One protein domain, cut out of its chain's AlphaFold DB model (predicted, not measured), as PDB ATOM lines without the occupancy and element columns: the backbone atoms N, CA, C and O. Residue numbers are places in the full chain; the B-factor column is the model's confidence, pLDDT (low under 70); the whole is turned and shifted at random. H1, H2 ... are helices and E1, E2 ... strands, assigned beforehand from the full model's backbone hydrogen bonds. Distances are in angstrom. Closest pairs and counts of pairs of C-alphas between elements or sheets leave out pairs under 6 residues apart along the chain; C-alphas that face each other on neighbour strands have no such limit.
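What this domain is: This is residues 403 to 472 of the 585 residues of an uncharacterized protein of Friedmanniomyces simplex (UniProt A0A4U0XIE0). A two-strand hairpin, E1 and E2, with H1 packed beside E1, makes one end; the long helix H3 runs away from it, and residues 464 to 472 stick out. Short H2 packs on H3. The 70 printed residues hold H1, E1, E2, H2 and H3 in that order, mixed helices and strands, only just loose, close to compact: radius of gyration of the C-alphas 13.4 A, spans 39 by 28 by 25 A.

Where its parts are: H1, residues 403 to 411, begins at C-alpha 403 (99.241, 170.141, 152.288) and measures 13.0 A. E1 is 415 to 418, 9.8 A; E2 is 424 to 428, 10.9 A; H2 is 438 to 441, 5.8 A. H3, 451 to 470, measures 28.7 A and ends at C-alpha 470 (82.688, 139.512, 148.998).

How they stand to each other: The closest C-alphas of H1 and E1, Ala 405 and Val 415, are 6.1 A apart. E1 and E2 are antiparallel at 175 degrees; N 417 and O 426 are within hydrogen-bond range, 2.8 A. H3 touches H2 with residues 453 to 457 alone, closest C-alphas Pro 438 and Arg 457, 7.4 A. H1 and H3 are close but not clearly touching, closest C-alphas Ser 410 and Lys 451, 7.9 A. In H1 and H3 every O i to N i+4 pair is within hydrogen-bond range; H2 is too short for one.

The domain as a whole: The farthest C-alphas, Lys 411 and Asn 472, are 40.2 A apart. The printed part has no cut and no long link; only residue 472 is under pLDDT 70.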
ATOM      1  N   ALA A 403      97.819 170.025 152.591       84.81
ATOM      2  CA  ALA A 403      99.241 170.141 152.288       84.81
ATOM      3  C   ALA A 403     100.073 170.321 153.572       84.81
ATOM      4  O   ALA A 403     101.060 169.606 153.756       84.81
ATOM      5  N   ASN A 404      99.628 171.190 154.486       89.25
ATOM      6  CA  ASN A 404     100.283 171.430 155.773       89.25
ATOM      7  C   ASN A 404     100.167 170.202 156.685       89.25
ATOM      8  O   ASN A 404     101.167 169.749 157.245       89.25
ATOM      9  N   ALA A 405      98.992 169.564 156.716       90.75
ATOM     10  CA  ALA A 405      98.779 168.309 157.438       90.75
ATOM     11  C   ALA A 405      99.747 167.193 156.997       90.75
ATOM     12  O   ALA A 405     100.317 166.485 157.828       90.75
ATOM     13  N   LEU A 406      99.983 167.036 155.690       91.81
ATOM     14  CA  LEU A 406     100.916 166.028 155.175       91.81
ATOM     15  C   LEU A 406     102.366 166.305 155.596       91.81
ATOM     16  O   LEU A 406     103.123 165.351 155.812       91.81
ATOM     17  N   VAL A 407     102.750 167.577 155.731       92.75
ATOM     18  CA  VAL A 407     104.072 167.973 156.235       92.75
ATOM     19  C   VAL A 407     104.202 167.622 157.718       92.75
ATOM     20  O   VAL A 407     105.173 166.952 158.077       92.75
ATOM     21  N   SER A 408     103.222 167.954 158.559       94.06
ATOM     22  CA  SER A 408     103.236 167.594 159.988       94.06
ATOM     23  C   SER A 408     103.217 166.077 160.211       94.06
ATOM     24  O   SER A 408     104.032 165.555 160.975       94.06
ATOM     25  N   ILE A 409     102.430 165.324 159.431       93.56
ATOM     26  CA  ILE A 409     102.462 163.848 159.449       93.56
ATOM     27  C   ILE A 409     103.854 163.318 159.086       93.56
ATOM     28  O   ILE A 409     104.310 162.320 159.645       93.56
ATOM     29  N   SER A 410     104.553 163.954 158.141       92.81
ATOM     30  CA  SER A 410     105.907 163.529 157.767       92.81
ATOM     31  C   SER A 410     106.931 163.737 158.887       92.81
ATOM     32  O   SER A 410     107.905 162.984 158.952       92.81
ATOM     33  N   LYS A 411     106.676 164.702 159.780       95.31
ATOM     34  CA  LYS A 411     107.475 165.001 160.973       95.31
ATOM     35  C   LYS A 411     107.030 164.220 162.219       95.31
ATOM     36  O   LYS A 411     107.691 164.321 163.243       95.31
ATOM     37  N   ASN A 412     105.973 163.406 162.122       94.50
ATOM     38  CA  ASN A 412     105.300 162.761 163.259       94.50
ATOM     39  C   ASN A 412     104.800 163.764 164.317       94.50
ATOM     40  O   ASN A 412     104.854 163.479 165.510       94.50
ATOM     41  N   GLU A 413     104.318 164.926 163.889       95.75
ATOM     42  CA  GLU A 413     103.615 165.872 164.760       95.75
ATOM     43  C   GLU A 413     102.110 165.550 164.764       95.75
ATOM     44  O   GLU A 413     101.595 165.087 163.737       95.75
ATOM     45  N   PRO A 414     101.395 165.758 165.885       95.69
ATOM     46  CA  PRO A 414      99.948 165.595 165.917       95.69
ATOM     47  C   PRO A 414      99.288 166.579 164.946       95.69
ATOM     48  O   PRO A 414      99.716 167.728 164.817       95.69
ATOM     49  N   VAL A 415      98.254 166.123 164.242       95.19
ATOM     50  CA  VAL A 415      97.547 166.919 163.233       95.19
ATOM     51  C   VAL A 415      96.075 166.999 163.581       95.19
ATOM     52  O   VAL A 415      95.421 165.970 163.748       95.19
ATOM     53  N   LEU A 416      95.562 168.227 163.625       94.19
ATOM     54  CA  LEU A 416      94.144 168.539 163.714       94.19
ATOM     55  C   LEU A 416      93.747 169.308 162.451       94.19
ATOM     56  O   LEU A 416      94.329 170.351 162.157       94.19
ATOM     57  N   ILE A 417      92.794 168.778 161.689       91.62
ATOM     58  CA  ILE A 417      92.173 169.476 160.563       91.62
ATOM     59  C   ILE A 417      90.760 169.837 161.007       91.62
ATOM     60  O   ILE A 417      89.944 168.956 161.289       91.62
ATOM     61  N   THR A 418      90.498 171.134 161.086       92.25
ATOM     62  CA  THR A 418      89.176 171.704 161.328       92.25
ATOM     63  C   THR A 418      88.602 172.227 160.016       92.25
ATOM     64  O   THR A 418      89.322 172.797 159.192       92.25
ATOM     65  N   GLU A 419      87.314 171.988 159.785       89.31
ATOM     66  CA  GLU A 419      86.589 172.639 158.693       89.31
ATOM     67  C   GLU A 419      86.310 174.114 159.033       89.31
ATOM     68  O   GLU A 419      86.509 174.572 160.160       89.31
ATOM     69  N   SER A 420      85.879 174.894 158.038       87.81
ATOM     70  CA  SER A 420      85.600 176.330 158.200       87.81
ATOM     71  C   SER A 420      84.493 176.638 159.214       87.81
ATOM     72  O   SER A 420      84.387 177.770 159.673       87.81
ATOM     73  N   ASP A 421      83.662 175.650 159.543       90.31
ATOM     74  CA  ASP A 421      82.610 175.717 160.560       90.31
ATOM     75  C   ASP A 421      83.124 175.433 161.988       90.31
ATOM     76  O   ASP A 421      82.356 175.497 162.946       90.31
ATOM     77  N   GLY A 422      84.420 175.142 162.140       90.56
ATOM     78  CA  GLY A 422      85.048 174.794 163.413       90.56
ATOM     79  C   GLY A 422      84.874 173.329 163.812       90.56
ATOM     80  O   GLY A 422      85.322 172.948 164.894       90.56
ATOM     81  N   THR A 423      84.262 172.489 162.971       93.06
ATOM     82  CA  THR A 423      84.132 171.061 163.268       93.06
ATOM     83  C   THR A 423      85.457 170.337 163.027       93.06
ATOM     84  O   THR A 423      86.128 170.510 162.007       93.06
ATOM     85  N   GLU A 424      85.878 169.526 164.000       91.94
ATOM     86  CA  GLU A 424      87.066 168.682 163.872       91.94
ATOM     87  C   GLU A 424      86.761 167.518 162.923       91.94
ATOM     88  O   GLU A 424      86.051 166.578 163.281       91.94
ATOM     89  N   THR A 425      87.303 167.557 161.705       89.06
ATOM     90  CA  THR A 425      87.093 166.478 160.727       89.06
ATOM     91  C   THR A 425      88.131 165.382 160.830       89.06
ATOM     92  O   THR A 425      87.843 164.218 160.552       89.06
ATOM     93  N   PHE A 426      89.351 165.737 161.227       92.19
ATOM     94  CA  PHE A 426      90.440 164.784 161.312       92.19
ATOM     95  C   PHE A 426      91.386 165.126 162.454       92.19
ATOM     96  O   PHE A 426      91.977 166.203 162.486       92.19
ATOM     97  N   ARG A 427      91.587 164.160 163.350       94.44
ATOM     98  CA  ARG A 427      92.604 164.203 164.396       94.44
ATOM     99  C   ARG A 427      93.499 162.982 164.276       94.44
ATOM    100  O   ARG A 427      93.013 161.850 164.261       94.44
ATOM    101  N   TRP A 428      94.804 163.202 164.203       95.69
ATOM    102  CA  TRP A 428      95.785 162.126 164.210       95.69
ATOM    103  C   TRP A 428      96.895 162.402 165.211       95.69
ATOM    104  O   TRP A 428      97.603 163.399 165.100       95.69
ATOM    105  N   ASP A 429      97.064 161.458 166.134       96.00
ATOM    106  CA  ASP A 429      98.174 161.422 167.075       96.00
ATOM    107  C   ASP A 429      99.189 160.345 166.643       96.00
ATOM    108  O   ASP A 429      98.785 159.254 166.228       96.00
ATOM    109  N   PRO A 430     100.509 160.586 166.767       95.50
ATOM    110  CA  PRO A 430     101.543 159.641 166.320       95.50
ATOM    111  C   PRO A 430     101.507 158.268 167.006       95.50
ATOM    112  O   PRO A 430     102.027 157.289 166.466       95.50
ATOM    113  N   SER A 431     100.909 158.189 168.196       95.69
ATOM    114  CA  SER A 431     100.698 156.947 168.947       95.69
ATOM    115  C   SER A 431      99.570 156.084 168.373       95.69
ATOM    116  O   SER A 431      99.520 154.882 168.647       95.69
ATOM    117  N   LEU A 432      98.683 156.664 167.559       93.56
ATOM    118  CA  LEU A 432      97.529 155.995 166.975       93.56
ATOM    119  C   LEU A 432      97.802 155.563 165.521       93.56
ATOM    120  O   LEU A 432      98.523 156.233 164.768       93.56
ATOM    121  N   PRO A 433      97.225 154.429 165.076       93.69
ATOM    122  CA  PRO A 433      97.338 154.007 163.688       93.69
ATOM    123  C   PRO A 433      96.716 155.053 162.753       93.69
ATOM    124  O   PRO A 433      95.656 155.603 163.027       93.69
ATOM    125  N   MET A 434      97.382 155.297 161.623       95.06
ATOM    126  CA  MET A 434      96.931 156.243 160.601       95.06
ATOM    127  C   MET A 434      95.510 155.886 160.115       95.06
ATOM    128  O   MET A 434      95.331 154.770 159.605       95.06
ATOM    129  N   PRO A 435      94.526 156.798 160.216       93.88
ATOM    130  CA  PRO A 435      93.163 156.539 159.768       93.88
ATOM    131  C   PRO A 435      93.094 156.207 158.274       93.88
ATOM    132  O   PRO A 435      93.912 156.651 157.461       93.88
ATOM    133  N   GLN A 436      92.115 155.382 157.902       94.62
ATOM    134  CA  GLN A 436      91.943 154.888 156.535       94.62
ATOM    135  C   GLN A 436      91.007 155.782 155.694       94.62
ATOM    136  O   GLN A 436      90.290 155.274 154.832       94.62
ATOM    137  N   ASP A 437      91.043 157.101 155.891       92.94
ATOM    138  CA  ASP A 437      90.123 158.022 155.220       92.94
ATOM    139  C   ASP A 437      90.607 158.488 153.838       92.94
ATOM    140  O   ASP A 437      91.709 159.026 153.707       92.94
ATOM    141  N   PRO A 438      89.789 158.336 152.770       92.81
ATOM    142  CA  PRO A 438      90.183 158.684 151.405       92.81
ATOM    143  C   PRO A 438      90.557 160.148 151.193       92.81
ATOM    144  O   PRO A 438      91.361 160.431 150.302       92.81
ATOM    145  N   GLN A 439      89.966 161.050 151.980       91.62
ATOM    146  CA  GLN A 439      90.132 162.497 151.852       91.62
ATOM    147  C   GLN A 439      91.599 162.918 152.018       91.62
ATOM    148  O   GLN A 439      92.082 163.729 151.235       91.62
ATOM    149  N   LEU A 440      92.352 162.256 152.907       90.69
ATOM    150  CA  LEU A 440      93.775 162.529 153.168       90.69
ATOM    151  C   LEU A 440      94.690 162.378 151.946       90.69
ATOM    152  O   LEU A 440      95.817 162.873 151.935       90.69
ATOM    153  N   TRP A 441      94.267 161.622 150.932       92.69
ATOM    154  CA  TRP A 441      95.086 161.333 149.751       92.69
ATOM    155  C   TRP A 441      94.348 161.532 148.427       92.69
ATOM    156  O   TRP A 441      94.854 161.126 147.373       92.69
ATOM    157  N   GLN A 442      93.148 162.107 148.447       91.38
ATOM    158  CA  GLN A 442      92.397 162.401 147.233       91.38
ATOM    159  C   GLN A 442      92.974 163.662 146.575       91.38
ATOM    160  O   GLN A 442      93.152 164.684 147.217       91.38
ATOM    161  N   GLY A 443      93.343 163.573 145.294       89.06
ATOM    162  CA  GLY A 443      93.960 164.685 144.554       89.06
ATOM    163  C   GLY A 443      95.482 164.830 144.714       89.06
ATOM    164  O   GLY A 443      96.109 165.474 143.882       89.06
ATOM    165  N   VAL A 444      96.105 164.164 145.693       90.50
ATOM    166  CA  VAL A 444      97.562 164.240 145.922       90.50
ATOM    167  C   VAL A 444      98.316 163.168 145.126       90.50
ATOM    168  O   VAL A 444      97.935 161.991 145.084       90.50
ATOM    169  N   ILE A 445      99.436 163.546 144.499       91.12
ATOM    170  CA  ILE A 445     100.286 162.610 143.754       91.12
ATOM    171  C   ILE A 445     100.877 161.581 144.727       91.12
ATOM    172  O   ILE A 445     101.546 161.918 145.697       91.12
ATOM    173  N   ILE A 446     100.712 160.290 144.423       92.88
ATOM    174  CA  ILE A 446     101.081 159.168 145.315       92.88
ATOM    175  C   ILE A 446     102.535 159.248 145.812       92.88
ATOM    176  O   ILE A 446     102.830 158.821 146.925       92.88
ATOM    177  N   LYS A 447     103.450 159.763 144.983       93.31
ATOM    178  CA  LYS A 447     104.877 159.884 145.312       93.31
ATOM    179  C   LYS A 447     105.163 160.945 146.387       93.31
ATOM    180  O   LYS A 447     106.164 160.801 147.077       93.31
ATOM    181  N   GLN A 448     104.290 161.941 146.541       93.25
ATOM    182  CA  GLN A 448     104.414 163.027 147.520       93.25
ATOM    183  C   GLN A 448     103.816 162.666 148.889       93.25
ATOM    184  O   GLN A 448     104.091 163.333 149.875       93.25
ATOM    185  N   LEU A 449     103.039 161.579 148.980       95.44
ATOM    186  CA  LEU A 449     102.438 161.149 150.242       95.44
ATOM    187  C   LEU A 449     103.492 160.577 151.217       95.44
ATOM    188  O   LEU A 449     104.304 159.717 150.818       95.44
ATOM    189  N   PRO A 450     103.429 160.930 152.517       96.69
ATOM    190  CA  PRO A 450     104.234 160.306 153.560       96.69
ATOM    191  C   PRO A 450     104.092 158.778 153.565       96.69
ATOM    192  O   PRO A 450     103.066 158.211 153.168       96.69
ATOM    193  N   LYS A 451     105.142 158.065 154.001       96.12
ATOM    194  CA  LYS A 451     105.163 156.585 153.994       96.12
ATOM    195  C   LYS A 451     104.001 155.987 154.802       96.12
ATOM    196  O   LYS A 451     103.445 154.974 154.371       96.12
ATOM    197  N   LEU A 452     103.628 156.626 155.916       95.12
ATOM    198  CA  LEU A 452     102.503 156.231 156.768       95.12
ATOM    199  C   LEU A 452     101.168 156.325 156.014       95.12
ATOM    200  O   LEU A 452     100.472 155.319 155.883       95.12
ATOM    201  N   VAL A 453     100.886 157.466 155.380       96.06
ATOM    202  CA  VAL A 453      99.676 157.674 154.561       96.06
ATOM    203  C   VAL A 453      99.626 156.699 153.375       96.06
ATOM    204  O   VAL A 453      98.592 156.104 153.073       96.06
ATOM    205  N   ARG A 454     100.771 156.413 152.734       96.62
ATOM    206  CA  ARG A 454     100.858 155.379 151.680       96.62
ATOM    207  C   ARG A 454     100.569 153.963 152.183       96.62
ATOM    208  O   ARG A 454     100.160 153.115 151.382       96.62
ATOM    209  N   LYS A 455     100.847 153.654 153.452       96.19
ATOM    210  CA  LYS A 455     100.510 152.363 154.068       96.19
ATOM    211  C   LYS A 455      99.003 152.288 154.336       96.19
ATOM    212  O   LYS A 455      98.383 151.368 153.806       96.19
ATOM    213  N   ALA A 456      98.424 153.301 154.986       95.75
ATOM    214  CA  ALA A 456      96.980 153.394 155.238       95.75
ATOM    215  C   ALA A 456      96.157 153.296 153.943       95.75
ATOM    216  O   ALA A 456      95.270 152.454 153.819       95.75
ATOM    217  N   ARG A 457      96.550 154.030 152.893       96.44
ATOM    218  CA  ARG A 457      95.918 153.938 151.566       96.44
ATOM    219  C   ARG A 457      95.988 152.536 150.952       96.44
ATOM    220  O   ARG A 457      95.060 152.111 150.260       96.44
ATOM    221  N   ARG A 458      97.102 151.812 151.133       96.50
ATOM    222  CA  ARG A 458      97.249 150.434 150.622       96.50
ATOM    223  C   ARG A 458      96.319 149.469 151.349       96.50
ATOM    224  O   ARG A 458      95.731 148.622 150.676       96.50
ATOM    225  N   GLU A 459      96.202 149.612 152.664       95.88
ATOM    226  CA  GLU A 459      95.300 148.825 153.512       95.88
ATOM    227  C   GLU A 459      93.840 149.117 153.163       95.88
ATOM    228  O   GLU A 459      93.115 148.189 152.808       95.88
ATOM    229  N   TRP A 460      93.453 150.391 153.061       95.75
ATOM    230  CA  TRP A 460      92.121 150.791 152.599       95.75
ATOM    231  C   TRP A 460      91.777 150.201 151.218       95.75
ATOM    232  O   TRP A 460      90.713 149.618 151.002       95.75
ATOM    233  N   MET A 461      92.713 150.262 150.260       95.44
ATOM    234  CA  MET A 461      92.538 149.644 148.937       95.44
ATOM    235  C   MET A 461      92.485 148.109 148.986       95.44
ATOM    236  O   MET A 461      91.971 147.499 148.043       95.44
ATOM    237  N   ALA A 462      93.071 147.464 149.997       92.12
ATOM    238  CA  ALA A 462      92.991 146.017 150.199       92.12
ATOM    239  C   ALA A 462      91.615 145.631 150.756       92.12
ATOM    240  O   ALA A 462      90.926 144.839 150.109       92.12
ATOM    241  N   VAL A 463      91.158 146.299 151.819       92.56
ATOM    242  CA  VAL A 463      89.810 146.137 152.388       92.56
ATOM    243  C   VAL A 463      88.751 146.370 151.312       92.56
ATOM    244  O   VAL A 463      87.868 145.543 151.105       92.56
ATOM    245  N   ARG A 464      88.889 147.422 150.498       92.75
ATOM    246  CA  ARG A 464      87.958 147.685 149.389       92.75
ATOM    247  C   ARG A 464      88.000 146.611 148.297       92.75
ATOM    248  O   ARG A 464      86.984 146.344 147.653       92.75
ATOM    249  N   ARG A 465      89.157 145.985 148.043       90.50
ATOM    250  CA  ARG A 465      89.274 144.849 147.108       90.50
ATOM    251  C   ARG A 465      88.611 143.593 147.665       90.50
ATOM    252  O   ARG A 465      88.003 142.857 146.885       90.50
ATOM    253  N   GLU A 466      88.710 143.369 148.968       84.81
ATOM    254  CA  GLU A 466      88.055 142.271 149.680       84.81
ATOM    255  C   GLU A 466      86.545 142.475 149.754       84.81
ATOM    256  O   GLU A 466      85.809 141.590 149.331       84.81
ATOM    257  N   ALA A 467      86.075 143.669 150.109       86.06
ATOM    258  CA  ALA A 467      84.663 144.039 150.059       86.06
ATOM    259  C   ALA A 467      84.091 143.886 148.640       86.06
ATOM    260  O   ALA A 467      83.041 143.284 148.455       86.06
ATOM    261  N   LYS A 468      84.819 144.305 147.592       83.69
ATOM    262  CA  LYS A 468      84.428 144.035 146.190       83.69
ATOM    263  C   LYS A 468      84.494 142.553 145.804       83.69
ATOM    264  O   LYS A 468      83.913 142.156 144.793       83.69
ATOM    265  N   LYS A 469      85.267 141.736 146.521       82.31
ATOM    266  CA  LYS A 469      85.345 140.284 146.314       82.31
ATOM    267  C   LYS A 469      84.198 139.569 147.031       82.31
ATOM    268  O   LYS A 469      83.708 138.605 146.459       82.31
ATOM    269  N   ALA A 470      83.780 140.055 148.197       80.81
ATOM    270  CA  ALA A 470      82.688 139.512 148.998       80.81
ATOM    271  C   ALA A 470      81.309 139.982 148.501       80.81
ATOM    272  O   ALA A 470      80.430 139.166 148.260       80.81
ATOM    273  N   GLY A 471      81.140 141.283 148.258       73.69
ATOM    274  CA  GLY A 471      79.866 141.904 147.880       73.69
ATOM    275  C   GLY A 471      79.513 141.827 146.394       73.69
ATOM    276  O   GLY A 471      78.504 142.383 145.981       73.69
ATOM    277  N   ASN A 472      80.327 141.162 145.567       56.97
ATOM    278  CA  ASN A 472      79.970 140.918 144.173       56.97
ATOM    279  C   ASN A 472      79.764 139.414 143.927       56.97
ATOM    280  O   ASN A 472      80.674 138.761 143.397       56.97
TER     281      ASN A 472